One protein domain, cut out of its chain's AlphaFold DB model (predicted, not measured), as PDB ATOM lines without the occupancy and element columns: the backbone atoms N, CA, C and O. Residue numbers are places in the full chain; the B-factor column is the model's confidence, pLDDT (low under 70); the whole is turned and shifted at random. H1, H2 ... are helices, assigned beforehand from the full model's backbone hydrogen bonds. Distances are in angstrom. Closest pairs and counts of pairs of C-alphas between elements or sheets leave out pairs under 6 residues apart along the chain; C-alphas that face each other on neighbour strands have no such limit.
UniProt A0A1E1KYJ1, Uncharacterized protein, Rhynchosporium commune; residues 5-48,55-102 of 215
ATOM      1  N   PRO A   5      98.190  70.831  81.816       49.25
ATOM      2  CA  PRO A   5      97.946  71.851  82.847       49.25
ATOM      3  C   PRO A   5      98.031  71.351  84.299       49.25
ATOM      4  O   PRO A   5      98.355  72.133  85.190       49.25
ATOM      5  N   LYS A   6      97.775  70.060  84.564       52.06
ATOM      6  CA  LYS A   6      97.837  69.512  85.936       52.06
ATOM      7  C   LYS A   6      99.271  69.389  86.470       52.06
ATOM      8  O   LYS A   6      99.459  69.516  87.674       52.06
ATOM      9  N   ASN A   7     100.265  69.210  85.598       71.94
ATOM     10  CA  ASN A   7     101.665  69.072  86.011       71.94
ATOM     11  C   ASN A   7     102.307  70.420  86.364       71.94
ATOM     12  O   ASN A   7     102.974  70.513  87.389       71.94
ATOM     13  N   LEU A   8     102.010  71.485  85.610       76.62
ATOM     14  CA  LEU A   8     102.610  72.808  85.822       76.62
ATOM     15  C   LEU A   8     102.374  73.346  87.242       76.62
ATOM     16  O   LEU A   8     103.312  73.757  87.920       76.62
ATOM     17  N   LEU A   9     101.124  73.321  87.716       74.88
ATOM     18  CA  LEU A   9     100.783  73.816  89.055       74.88
ATOM     19  C   LEU A   9     101.413  72.968  90.166       74.88
ATOM     20  O   LEU A   9     101.785  73.510  91.204       74.88
ATOM     21  N   ILE A  10     101.541  71.652  89.969       79.88
ATOM     22  CA  ILE A  10     102.186  70.753  90.936       79.88
ATOM     23  C   ILE A  10     103.687  71.047  91.005       79.88
ATOM     24  O   ILE A  10     104.219  71.203  92.104       79.88
ATOM     25  N   GLU A  11     104.351  71.179  89.856       81.06
ATOM     26  CA  GLU A  11     105.780  71.490  89.769       81.06
ATOM     27  C   GLU A  11     106.088  72.853  90.400       81.06
ATOM     28  O   GLU A  11     106.937  72.953  91.285       81.06
ATOM     29  N   ILE A  12     105.319  73.883  90.044       79.94
ATOM     30  CA  ILE A  12     105.442  75.224  90.622       79.94
ATOM     31  C   ILE A  12     105.204  75.205  92.140       79.94
ATOM     32  O   ILE A  12     105.975  75.803  92.890       79.94
ATOM     33  N   ASN A  13     104.173  74.504  92.624       79.06
ATOM     34  CA  ASN A  13     103.908  74.386  94.063       79.06
ATOM     35  C   ASN A  13     105.008  73.623  94.811       79.06
ATOM     36  O   ASN A  13     105.247  73.890  95.989       79.06
ATOM     37  N   GLY A  14     105.678  72.675  94.155       78.81
ATOM     38  CA  GLY A  14     106.864  72.018  94.700       78.81
ATOM     39  C   GLY A  14     108.005  73.011  94.908       78.81
ATOM     40  O   GLY A  14     108.620  73.035  95.972       78.81
ATOM     41  N   VAL A  15     108.230  73.889  93.930       78.88
ATOM     42  CA  VAL A  15     109.322  74.866  93.946       78.88
ATOM     43  C   VAL A  15     109.047  76.034  94.895       78.88
ATOM     44  O   VAL A  15     109.948  76.452  95.612       78.88
ATOM     45  N   THR A  16     107.809  76.522  95.023       75.00
ATOM     46  CA  THR A  16     107.477  77.622  95.958       75.00
ATOM     47  C   THR A  16     107.651  77.260  97.439       75.00
ATOM     48  O   THR A  16     107.737  78.162  98.280       75.00
ATOM     49  N   ARG A  17     107.768  75.964  97.774       76.31
ATOM     50  CA  ARG A  17     108.156  75.485  99.115       76.31
ATOM     51  C   ARG A  17     109.618  75.778  99.453       76.31
ATOM     52  O   ARG A  17     109.951  75.847 100.635       76.31
ATOM     53  N   LEU A  18     110.474  75.994  98.452       73.75
ATOM     54  CA  LEU A  18     111.870  76.403  98.613       73.75
ATOM     55  C   LEU A  18     111.942  77.885  99.010       73.75
ATOM     56  O   LEU A  18     112.298  78.750  98.214       73.75
ATOM     57  N   ARG A  19     111.545  78.187 100.248       74.00
ATOM     58  CA  ARG A  19     111.445  79.561 100.751       74.00
ATOM     59  C   ARG A  19     112.810  80.172 101.045       74.00
ATOM     60  O   ARG A  19     113.712  79.501 101.549       74.00
ATOM     61  N   GLY A  20     112.892  81.476 100.818       71.94
ATOM     62  CA  GLY A  20     113.957  82.332 101.315       71.94
ATOM     63  C   GLY A  20     115.253  82.347 100.493       71.94
ATOM     64  O   GLY A  20     115.533  81.449  99.695       71.94
ATOM     65  N   ARG A  21     116.093  83.362 100.736       75.19
ATOM     66  CA  ARG A  21     117.377  83.605 100.047       75.19
ATOM     67  C   ARG A  21     118.277  82.371  99.965       75.19
ATOM     68  O   ARG A  21     118.931  82.160  98.948       75.19
ATOM     69  N   ALA A  22     118.329  81.554 101.018       70.94
ATOM     70  CA  ALA A  22     119.206  80.382 101.079       70.94
ATOM     71  C   ALA A  22     118.915  79.335  99.986       70.94
ATOM     72  O   ALA A  22     119.820  78.598  99.591       70.94
ATOM     73  N   ASN A  23     117.678  79.300  99.482       77.69
ATOM     74  CA  ASN A  23     117.224  78.357  98.465       77.69
ATOM     75  C   ASN A  23     117.101  78.983  97.071       77.69
ATOM     76  O   ASN A  23     116.695  78.301  96.132       77.69
ATOM     77  N   TYR A  24     117.470  80.259  96.917       83.06
ATOM     78  CA  TYR A  24     117.255  81.017  95.689       83.06
ATOM     79  C   TYR A  24     117.816  80.329  94.436       83.06
ATOM     80  O   TYR A  24     117.102  80.208  93.446       83.06
ATOM     81  N   CYS A  25     119.055  79.828  94.471       79.19
ATOM     82  CA  CYS A  25     119.667  79.188  93.299       79.19
ATOM     83  C   CYS A  25     118.952  77.902  92.874       79.19
ATOM     84  O   CYS A  25     118.753  77.680  91.680       79.19
ATOM     85  N   PHE A  26     118.525  77.077  93.835       81.69
ATOM     86  CA  PHE A  26     117.719  75.892  93.544       81.69
ATOM     87  C   PHE A  26     116.354  76.275  92.986       81.69
ATOM     88  O   PHE A  26     115.965  75.789  91.929       81.69
ATOM     89  N   TRP A  27     115.667  77.198  93.664       87.06
ATOM     90  CA  TRP A  27     114.377  77.720  93.229       87.06
ATOM     91  C   TRP A  27     114.451  78.253  91.795       87.06
ATOM     92  O   TRP A  27     113.651  77.863  90.951       87.06
ATOM     93  N   ARG A  28     115.456  79.079  91.488       86.50
ATOM     94  CA  ARG A  28     115.667  79.677  90.166       86.50
ATOM     95  C   ARG A  28     115.861  78.613  89.093       86.50
ATOM     96  O   ARG A  28     115.207  78.689  88.059       86.50
ATOM     97  N   ARG A  29     116.747  77.638  89.318       84.12
ATOM     98  CA  ARG A  29     117.039  76.579  88.338       84.12
ATOM     99  C   ARG A  29     115.817  75.713  88.056       84.12
ATOM    100  O   ARG A  29     115.530  75.445  86.894       84.12
ATOM    101  N   GLU A  30     115.064  75.350  89.090       85.25
ATOM    102  CA  GLU A  30     113.825  74.595  88.905       85.25
ATOM    103  C   GLU A  30     112.748  75.420  88.200       85.25
ATOM    104  O   GLU A  30     112.095  74.916  87.292       85.25
ATOM    105  N   MET A  31     112.595  76.702  88.544       85.38
ATOM    106  CA  MET A  31     111.672  77.595  87.841       85.38
ATOM    107  C   MET A  31     112.036  77.743  86.359       85.38
ATOM    108  O   MET A  31     111.146  77.641  85.522       85.38
ATOM    109  N   ILE A  32     113.317  77.928  86.017       85.19
ATOM    110  CA  ILE A  32     113.780  77.983  84.618       85.19
ATOM    111  C   ILE A  32     113.432  76.679  83.893       85.19
ATOM    112  O   ILE A  32     112.790  76.728  82.849       85.19
ATOM    113  N   ARG A  33     113.758  75.520  84.483       85.44
ATOM    114  CA  ARG A  33     113.460  74.199  83.905       85.44
ATOM    115  C   ARG A  33     111.965  74.009  83.641       85.44
ATOM    116  O   ARG A  33     111.577  73.542  82.574       85.44
ATOM    117  N   ILE A  34     111.116  74.357  84.610       84.25
ATOM    118  CA  ILE A  34     109.655  74.306  84.455       84.25
ATOM    119  C   ILE A  34     109.231  75.219  83.301       84.25
ATOM    120  O   ILE A  34     108.426  74.831  82.461       84.25
ATOM    121  N   PHE A  35     109.779  76.429  83.233       83.31
ATOM    122  CA  PHE A  35     109.369  77.412  82.239       83.31
ATOM    123  C   PHE A  35     109.775  76.990  80.828       83.31
ATOM    124  O   PHE A  35     108.949  77.092  79.931       83.31
ATOM    125  N   GLU A  36     110.968  76.434  80.645       82.56
ATOM    126  CA  GLU A  36     111.415  75.845  79.376       82.56
ATOM    127  C   GLU A  36     110.523  74.666  78.957       82.56
ATOM    128  O   GLU A  36     110.000  74.621  77.842       82.56
ATOM    129  N   ASN A  37     110.246  73.739  79.881       83.25
ATOM    130  CA  ASN A  37     109.386  72.580  79.617       83.25
ATOM    131  C   ASN A  37     107.967  72.974  79.186       83.25
ATOM    132  O   ASN A  37     107.328  72.272  78.399       83.25
ATOM    133  N   HIS A  38     107.472  74.095  79.709       81.19
ATOM    134  CA  HIS A  38     106.130  74.600  79.451       81.19
ATOM    135  C   HIS A  38     106.079  75.756  78.437       81.19
ATOM    136  O   HIS A  38     104.985  76.256  78.175       81.19
ATOM    137  N   ARG A  39     107.209  76.138  77.823       80.50
ATOM    138  CA  ARG A  39     107.330  77.252  76.862       80.50
ATOM    139  C   ARG A  39     106.848  78.603  77.421       80.50
ATOM    140  O   ARG A  39     106.075  79.323  76.785       80.50
ATOM    141  N   LEU A  40     107.242  78.903  78.658       79.25
ATOM    142  CA  LEU A  40     106.892  80.102  79.430       79.25
ATOM    143  C   LEU A  40     108.088  81.051  79.632       79.25
ATOM    144  O   LEU A  40     108.050  81.932  80.489       79.25
ATOM    145  N   GLU A  41     109.152  80.918  78.848       78.75
ATOM    146  CA  GLU A  41     110.408  81.670  78.984       78.75
ATOM    147  C   GLU A  41     110.188  83.190  78.895       78.75
ATOM    148  O   GLU A  41     110.887  83.977  79.538       78.75
ATOM    149  N   ALA A  42     109.147  83.619  78.175       75.25
ATOM    150  CA  ALA A  42     108.755  85.022  78.057       75.25
ATOM    151  C   ALA A  42     108.420  85.696  79.407       75.25
ATOM    152  O   ALA A  42     108.567  86.913  79.535       75.25
ATOM    153  N   PHE A  43     108.012  84.931  80.428       72.44
ATOM    154  CA  PHE A  43     107.663  85.444  81.761       72.44
ATOM    155  C   PHE A  43     108.886  85.744  82.653       72.44
ATOM    156  O   PHE A  43     108.737  86.412  83.680       72.44
ATOM    157  N   ILE A  44     110.081  85.284  82.255       73.69
ATOM    158  CA  ILE A  44     111.361  85.472  82.970       73.69
ATOM    159  C   ILE A  44     112.467  86.094  82.099       73.69
ATOM    160  O   ILE A  44     113.600  86.252  82.550       73.69
ATOM    161  N   ALA A  45     112.157  86.466  80.855       67.00
ATOM    162  CA  ALA A  45     113.122  87.061  79.937       67.00
ATOM    163  C   ALA A  45     113.654  88.414  80.451       67.00
ATOM    164  O   ALA A  45     112.895  89.277  80.896       67.00
ATOM    165  N   GLN A  46     114.973  88.615  80.348       59.22
ATOM    166  CA  GLN A  46     115.668  89.791  80.889       59.22
ATOM    167  C   GLN A  46     115.816  90.967  79.903       59.22
ATOM    168  O   GLN A  46     116.524  91.925  80.215       59.22
ATOM    169  N   GLY A  47     115.125  90.961  78.762       55.44
ATOM    170  CA  GLY A  47     115.145  92.047  77.772       55.44
ATOM    171  C   GLY A  47     113.852  92.125  76.960       55.44
ATOM    172  O   GLY A  47     112.999  91.241  77.069       55.44
ATOM    173  N   ASP A  48     113.706  93.176  76.151       47.84
ATOM    174  CA  ASP A  48     112.645  93.241  75.140       47.84
ATOM    175  C   ASP A  48     112.926  92.163  74.098       47.84
ATOM    176  O   ASP A  48     113.936  92.230  73.401       47.84
ATOM    177  N   ARG A  55     102.676  89.435  73.726       55.84
ATOM    178  CA  ARG A  55     102.835  89.916  75.102       55.84
ATOM    179  C   ARG A  55     102.451  88.754  76.033       55.84
ATOM    180  O   ARG A  55     101.435  88.111  75.761       55.84
ATOM    181  N   PRO A  56     103.253  88.439  77.064       61.09
ATOM    182  CA  PRO A  56     102.851  87.464  78.072       61.09
ATOM    183  C   PRO A  56     101.474  87.850  78.629       61.09
ATOM    184  O   PRO A  56     101.219  89.038  78.811       61.09
ATOM    185  N   ASP A  57     100.597  86.870  78.865       67.44
ATOM    186  CA  ASP A  57      99.283  87.100  79.480       67.44
ATOM    187  C   ASP A  57      99.454  87.846  80.815       67.44
ATOM    188  O   ASP A  57     100.200  87.392  81.692       67.44
ATOM    189  N   ASP A  58      98.770  88.984  80.970       65.69
ATOM    190  CA  ASP A  58      98.806  89.807  82.182       65.69
ATOM    191  C   ASP A  58      98.422  88.983  83.423       65.69
ATOM    192  O   ASP A  58      99.008  89.156  84.494       65.69
ATOM    193  N   VAL A  59      97.516  88.008  83.279       69.50
ATOM    194  CA  VAL A  59      97.143  87.083  84.360       69.50
ATOM    195  C   VAL A  59      98.329  86.202  84.756       69.50
ATOM    196  O   VAL A  59      98.617  86.046  85.944       69.50
ATOM    197  N   GLY A  60      99.073  85.672  83.783       68.75
ATOM    198  CA  GLY A  60     100.269  84.865  84.031       68.75
ATOM    199  C   GLY A  60     101.387  85.654  84.726       68.75
ATOM    200  O   GLY A  60     102.023  85.139  85.650       68.75
ATOM    201  N   LEU A  61     101.582  86.923  84.347       70.19
ATOM    202  CA  LEU A  61     102.559  87.824  84.972       70.19
ATOM    203  C   LEU A  61     102.181  88.114  86.432       70.19
ATOM    204  O   LEU A  61     103.038  88.057  87.319       70.19
ATOM    205  N   ILE A  62     100.897  88.362  86.705       72.31
ATOM    206  CA  ILE A  62     100.374  88.587  88.061       72.31
ATOM    207  C   ILE A  62     100.514  87.323  88.919       72.31
ATOM    208  O   ILE A  62     100.958  87.402  90.072       72.31
ATOM    209  N   CYS A  63     100.186  86.150  88.374       75.75
ATOM    210  CA  CYS A  63     100.352  84.876  89.071       75.75
ATOM    211  C   CYS A  63     101.818  84.643  89.458       75.75
ATOM    212  O   CYS A  63     102.105  84.391  90.629       75.75
ATOM    213  N   LEU A  64     102.759  84.804  88.523       77.38
ATOM    214  CA  LEU A  64     104.189  84.647  88.807       77.38
ATOM    215  C   LEU A  64     104.701  85.658  89.834       77.38
ATOM    216  O   LEU A  64     105.425  85.291  90.760       77.38
ATOM    217  N   SER A  65     104.266  86.910  89.720       77.06
ATOM    218  CA  SER A  65     104.594  87.963  90.682       77.06
ATOM    219  C   SER A  65     104.132  87.602  92.095       77.06
ATOM    220  O   SER A  65     104.879  87.752  93.062       77.06
ATOM    221  N   THR A  66     102.920  87.062  92.224       78.81
ATOM    222  CA  THR A  66     102.352  86.626  93.507       78.81
ATOM    223  C   THR A  66     103.149  85.473  94.113       78.81
ATOM    224  O   THR A  66     103.438  85.479  95.311       78.81
ATOM    225  N   MET A  67     103.564  84.509  93.291       79.81
ATOM    226  CA  MET A  67     104.368  83.372  93.743       79.81
ATOM    227  C   MET A  67     105.748  83.802  94.232       79.81
ATOM    228  O   MET A  67     106.121  83.454  95.350       79.81
ATOM    229  N   ILE A  68     106.461  84.621  93.453       79.12
ATOM    230  CA  ILE A  68     107.752  85.205  93.847       79.12
ATOM    231  C   ILE A  68     107.631  85.906  95.203       79.12
ATOM    232  O   ILE A  68     108.418  85.662  96.120       79.12
ATOM    233  N   ARG A  69     106.601  86.745  95.356       77.94
ATOM    234  CA  ARG A  69     106.352  87.474  96.602       77.94
ATOM    235  C   ARG A  69     106.073  86.543  97.772       77.94
ATOM    236  O   ARG A  69     106.520  86.835  98.871       77.94
ATOM    237  N   SER A  70     105.355  85.443  97.557       80.06
ATOM    238  CA  SER A  70     105.098  84.452  98.603       80.06
ATOM    239  C   SER A  70     106.391  83.753  99.038       80.06
ATOM    240  O   SER A  70     106.706  83.731 100.232       80.06
ATOM    241  N   THR A  71     107.181  83.260  98.078       82.00
ATOM    242  CA  THR A  71     108.409  82.488  98.324       82.00
ATOM    243  C   THR A  71     109.490  83.292  99.046       82.00
ATOM    244  O   THR A  71     110.169  82.749  99.919       82.00
ATOM    245  N   PHE A  72     109.624  84.580  98.723       80.81
ATOM    246  CA  PHE A  72     110.650  85.460  99.294       80.81
ATOM    247  C   PHE A  72     110.079  86.508 100.256       80.81
ATOM    248  O   PHE A  72     110.783  87.432 100.638       80.81
ATOM    249  N   SER A  73     108.817  86.374 100.677       76.44
ATOM    250  CA  SER A  73     108.105  87.376 101.489       76.44
ATOM    251  C   SER A  73     108.921  87.925 102.663       76.44
ATOM    252  O   SER A  73     108.986  89.139 102.821       76.44
ATOM    253  N   GLU A  74     109.584  87.071 103.444       76.12
ATOM    254  CA  GLU A  74     110.417  87.502 104.578       76.12
ATOM    255  C   GLU A  74     111.668  88.287 104.156       76.12
ATOM    256  O   GLU A  74     111.941  89.347 104.716       76.12
ATOM    257  N   ASP A  75     112.390  87.839 103.123       73.06
ATOM    258  CA  ASP A  75     113.552  88.573 102.601       73.06
ATOM    259  C   ASP A  75     113.139  89.929 102.001       73.06
ATOM    260  O   ASP A  75     113.873  90.918 102.076       73.06
ATOM    261  N   LEU A  76     111.932  89.981 101.431       67.81
ATOM    262  CA  LEU A  76     111.369  91.146 100.755       67.81
ATOM    263  C   LEU A  76     110.735  92.165 101.720       67.81
ATOM    264  O   LEU A  76     110.709  93.361 101.416       67.81
ATOM    265  N   LYS A  77     110.263  91.732 102.897       65.69
ATOM    266  CA  LYS A  77     109.597  92.589 103.899       65.69
ATOM    267  C   LYS A  77     110.482  93.726 104.412       65.69
ATOM    268  O   LYS A  77     109.970  94.801 104.708       65.69
ATOM    269  N   SER A  78     111.798  93.525 104.472       59.31
ATOM    270  CA  SER A  78     112.732  94.495 105.060       59.31
ATOM    271  C   SER A  78     112.881  95.815 104.280       59.31
ATOM    272  O   SER A  78     113.403  96.778 104.839       59.31
ATOM    273  N   ARG A  79     112.443  95.902 103.007       56.28
ATOM    274  CA  ARG A  79     112.611  97.101 102.144       56.28
ATOM    275  C   ARG A  79     111.442  97.321 101.164       56.28
ATOM    276  O   ARG A  79     111.642  97.486  99.960       56.28
ATOM    277  N   PHE A  80     110.218  97.335 101.695       50.25
ATOM    278  CA  PHE A  80     108.926  97.320 100.977       50.25
ATOM    279  C   PHE A  80     108.730  98.380  99.867       50.25
ATOM    280  O   PHE A  80     107.975  98.139  98.924       50.25
ATOM    281  N   HIS A  81     109.408  99.534  99.928       53.81
ATOM    282  CA  HIS A  81     109.165 100.661  99.010       53.81
ATOM    283  C   HIS A  81     109.510 100.377  97.540       53.81
ATOM    284  O   HIS A  81     108.842 100.896  96.652       53.81
ATOM    285  N   ILE A  82     110.503  99.522  97.271       55.47
ATOM    286  CA  ILE A  82     110.880  99.150  95.895       55.47
ATOM    287  C   ILE A  82     109.837  98.188  95.291       55.47
ATOM    288  O   ILE A  82     109.567  98.220  94.096       55.47
ATOM    289  N   TRP A  83     109.181  97.372  96.119       58.75
ATOM    290  CA  TRP A  83     108.348  96.250  95.671       58.75
ATOM    291  C   TRP A  83     106.895  96.623  95.381       58.75
ATOM    292  O   TRP A  83     106.270  95.993  94.530       58.75
ATOM    293  N   ALA A  84     106.365  97.664  96.027       56.69
ATOM    294  CA  ALA A  84     105.017  98.164  95.742       56.69
ATOM    295  C   ALA A  84     104.864  98.621  94.275       56.69
ATOM    296  O   ALA A  84     103.819  98.388  93.674       56.69
ATOM    297  N   GLY A  85     105.924  99.184  93.676       56.72
ATOM    298  CA  GLY A  85     105.959  99.587  92.261       56.72
ATOM    299  C   GLY A  85     106.333  98.473  91.270       56.72
ATOM    300  O   GLY A  85     106.180  98.653  90.065       56.72
ATOM    301  N   LEU A  86     106.808  97.319  91.756       60.12
ATOM    302  CA  LEU A  86     107.208  96.161  90.940       60.12
ATOM    303  C   LEU A  86     106.135  95.063  90.884       60.12
ATOM    304  O   LEU A  86     106.309  94.067  90.188       60.12
ATOM    305  N   ALA A  87     105.033  95.233  91.617       57.62
ATOM    306  CA  ALA A  87     104.080  94.180  91.968       57.62
ATOM    307  C   ALA A  87     103.326  93.517  90.796       57.62
ATOM    308  O   ALA A  87     102.614  92.543  91.036       57.62
ATOM    309  N   ILE A  88     103.467  94.024  89.568       61.69
ATOM    310  CA  ILE A  88     102.693  93.579  88.397       61.69
ATOM    311  C   ILE A  88     103.595  92.985  87.296       61.69
ATOM    312  O   ILE A  88     103.112  92.239  86.453       61.69
ATOM    313  N   ASP A  89     104.910  93.247  87.311       71.00
ATOM    314  CA  ASP A  89     105.821  92.782  86.254       71.00
ATOM    315  C   ASP A  89     106.811  91.742  86.786       71.00
ATOM    316  O   ASP A  89     107.866  92.069  87.345       71.00
ATOM    317  N   SER A  90     106.486  90.466  86.572       72.62
ATOM    318  CA  SER A  90     107.309  89.343  87.022       72.62
ATOM    319  C   SER A  90     108.726  89.372  86.463       72.62
ATOM    320  O   SER A  90     109.636  88.893  87.132       72.62
ATOM    321  N   ARG A  91     108.950  89.968  85.286       76.25
ATOM    322  CA  ARG A  91     110.287  90.088  84.684       76.25
ATOM    323  C   ARG A  91     111.162  91.047  85.479       76.25
ATOM    324  O   ARG A  91     112.333  90.763  85.724       76.25
ATOM    325  N   ARG A  92     110.591  92.165  85.940       75.81
ATOM    326  CA  ARG A  92     111.305  93.106  86.816       75.81
ATOM    327  C   ARG A  92     111.573  92.489  88.183       75.81
ATOM    328  O   ARG A  92     112.679  92.630  88.692       75.81
ATOM    329  N   LEU A  93     110.598  91.771  88.746       77.50
ATOM    330  CA  LEU A  93     110.779  91.039  90.006       77.50
ATOM    331  C   LEU A  93     111.879  89.979  89.880       77.50
ATOM    332  O   LEU A  93     112.719  89.858  90.765       77.50
ATOM    333  N   TRP A  94     111.902  89.243  88.771       80.12
ATOM    334  CA  TRP A  94     112.919  88.240  88.480       80.12
ATOM    335  C   TRP A  94     114.321  88.854  88.406       80.12
ATOM    336  O   TRP A  94     115.230  88.371  89.082       80.12
ATOM    337  N   ARG A  95     114.480  89.959  87.664       79.19
ATOM    338  CA  ARG A  95     115.748  90.699  87.580       79.19
ATOM    339  C   ARG A  95     116.212  91.186  88.953       79.19
ATOM    340  O   ARG A  95     117.363  90.978  89.313       79.19
ATOM    341  N   GLU A  96     115.312  91.752  89.752       79.62
ATOM    342  CA  GLU A  96     115.639  92.206  91.107       79.62
ATOM    343  C   GLU A  96     116.074  91.073  92.037       79.62
ATOM    344  O   GLU A  96     117.001  91.236  92.830       79.62
ATOM    345  N   LEU A  97     115.440  89.902  91.944       80.81
ATOM    346  CA  LEU A  97     115.896  88.732  92.690       80.81
ATOM    347  C   LEU A  97     117.305  88.307  92.260       80.81
ATOM    348  O   LEU A  97     118.128  88.000  93.119       80.81
ATOM    349  N   GLN A  98     117.592  88.313  90.957       80.88
ATOM    350  CA  GLN A  98     118.916  87.965  90.437       80.88
ATOM    351  C   GLN A  98     119.981  88.940  90.908       80.88
ATOM    352  O   GLN A  98     121.001  88.527  91.446       80.88
ATOM    353  N   ASP A  99     119.733  90.239  90.790       78.81
ATOM    354  CA  ASP A  99     120.695  91.252  91.218       78.81
ATOM    355  C   ASP A  99     121.002  91.186  92.716       78.81
ATOM    356  O   ASP A  99     122.115  91.500  93.132       78.81
ATOM    357  N   ARG A 100     120.047  90.726  93.527       78.06
ATOM    358  CA  ARG A 100     120.208  90.633  94.983       78.06
ATOM    359  C   ARG A 100     120.806  89.323  95.460       78.06
ATOM    360  O   ARG A 100     121.526  89.315  96.461       78.06
ATOM    361  N   PHE A 101     120.414  88.215  94.846       80.00
ATOM    362  CA  PHE A 101     120.667  86.884  95.389       80.00
ATOM    363  C   PHE A 101     121.638  86.060  94.550       80.00
ATOM    364  O   PHE A 101     122.242  85.136  95.096       80.00
ATOM    365  N   GLU A 102     121.815  86.379  93.267       83.69
ATOM    366  CA  GLU A 102     122.797  85.706  92.421       83.69
ATOM    367  C   GLU A 102     124.202  86.125  92.861       83.69
ATOM    368  O   GLU A 102     124.522  87.309  92.990       83.69
TER     369      GLU A 102
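Overview. This is residues 5 to 48 and 55 to 102 of the 215 residues of an uncharacterized protein of Rhynchosporium commune (UniProt A0A1E1KYJ1). The hairpin of H1 and H2 meets H3 and H6 near its closed end, making a V-shaped four-helix bundle with short H4 and H5 at one side. The class is all helix: 92 printed residues with six named helices, H1 to H6. The whole is compact, with a radius of gyration of the C-alphas of 12.4 A and spans of 35 by 28 by 20 A.

Arrangement. H2, residues 21 to 38, touches H1, residues 5 to 16, opposite ways; the closest C-alphas, 27 and 15, are 5.8 A apart. H1 touches H3, residues 58 to 71, with Thr 16 alone, 5.5 A from Thr 71 between C-alphas. H6, residues 90 to 101, touches H3 with residues 90 to 93 alone; the closest C-alphas, 90 and 65, are 4.8 A apart.

Along the chain. H2 is 25.1 A long. C-alpha 5 is at (97.946, 71.851, 82.847), C-alpha 101 at (120.667, 86.884, 95.389). H4, residues 73 to 77, and H5, residues 81 to 84, touch no helix.

Size, cuts and confidence. Residues 49 to 54 are not printed; C-alphas 48 and 55 are 10.4 A apart. pLDDT is under 70 at 25 residues, among them 76 to 88.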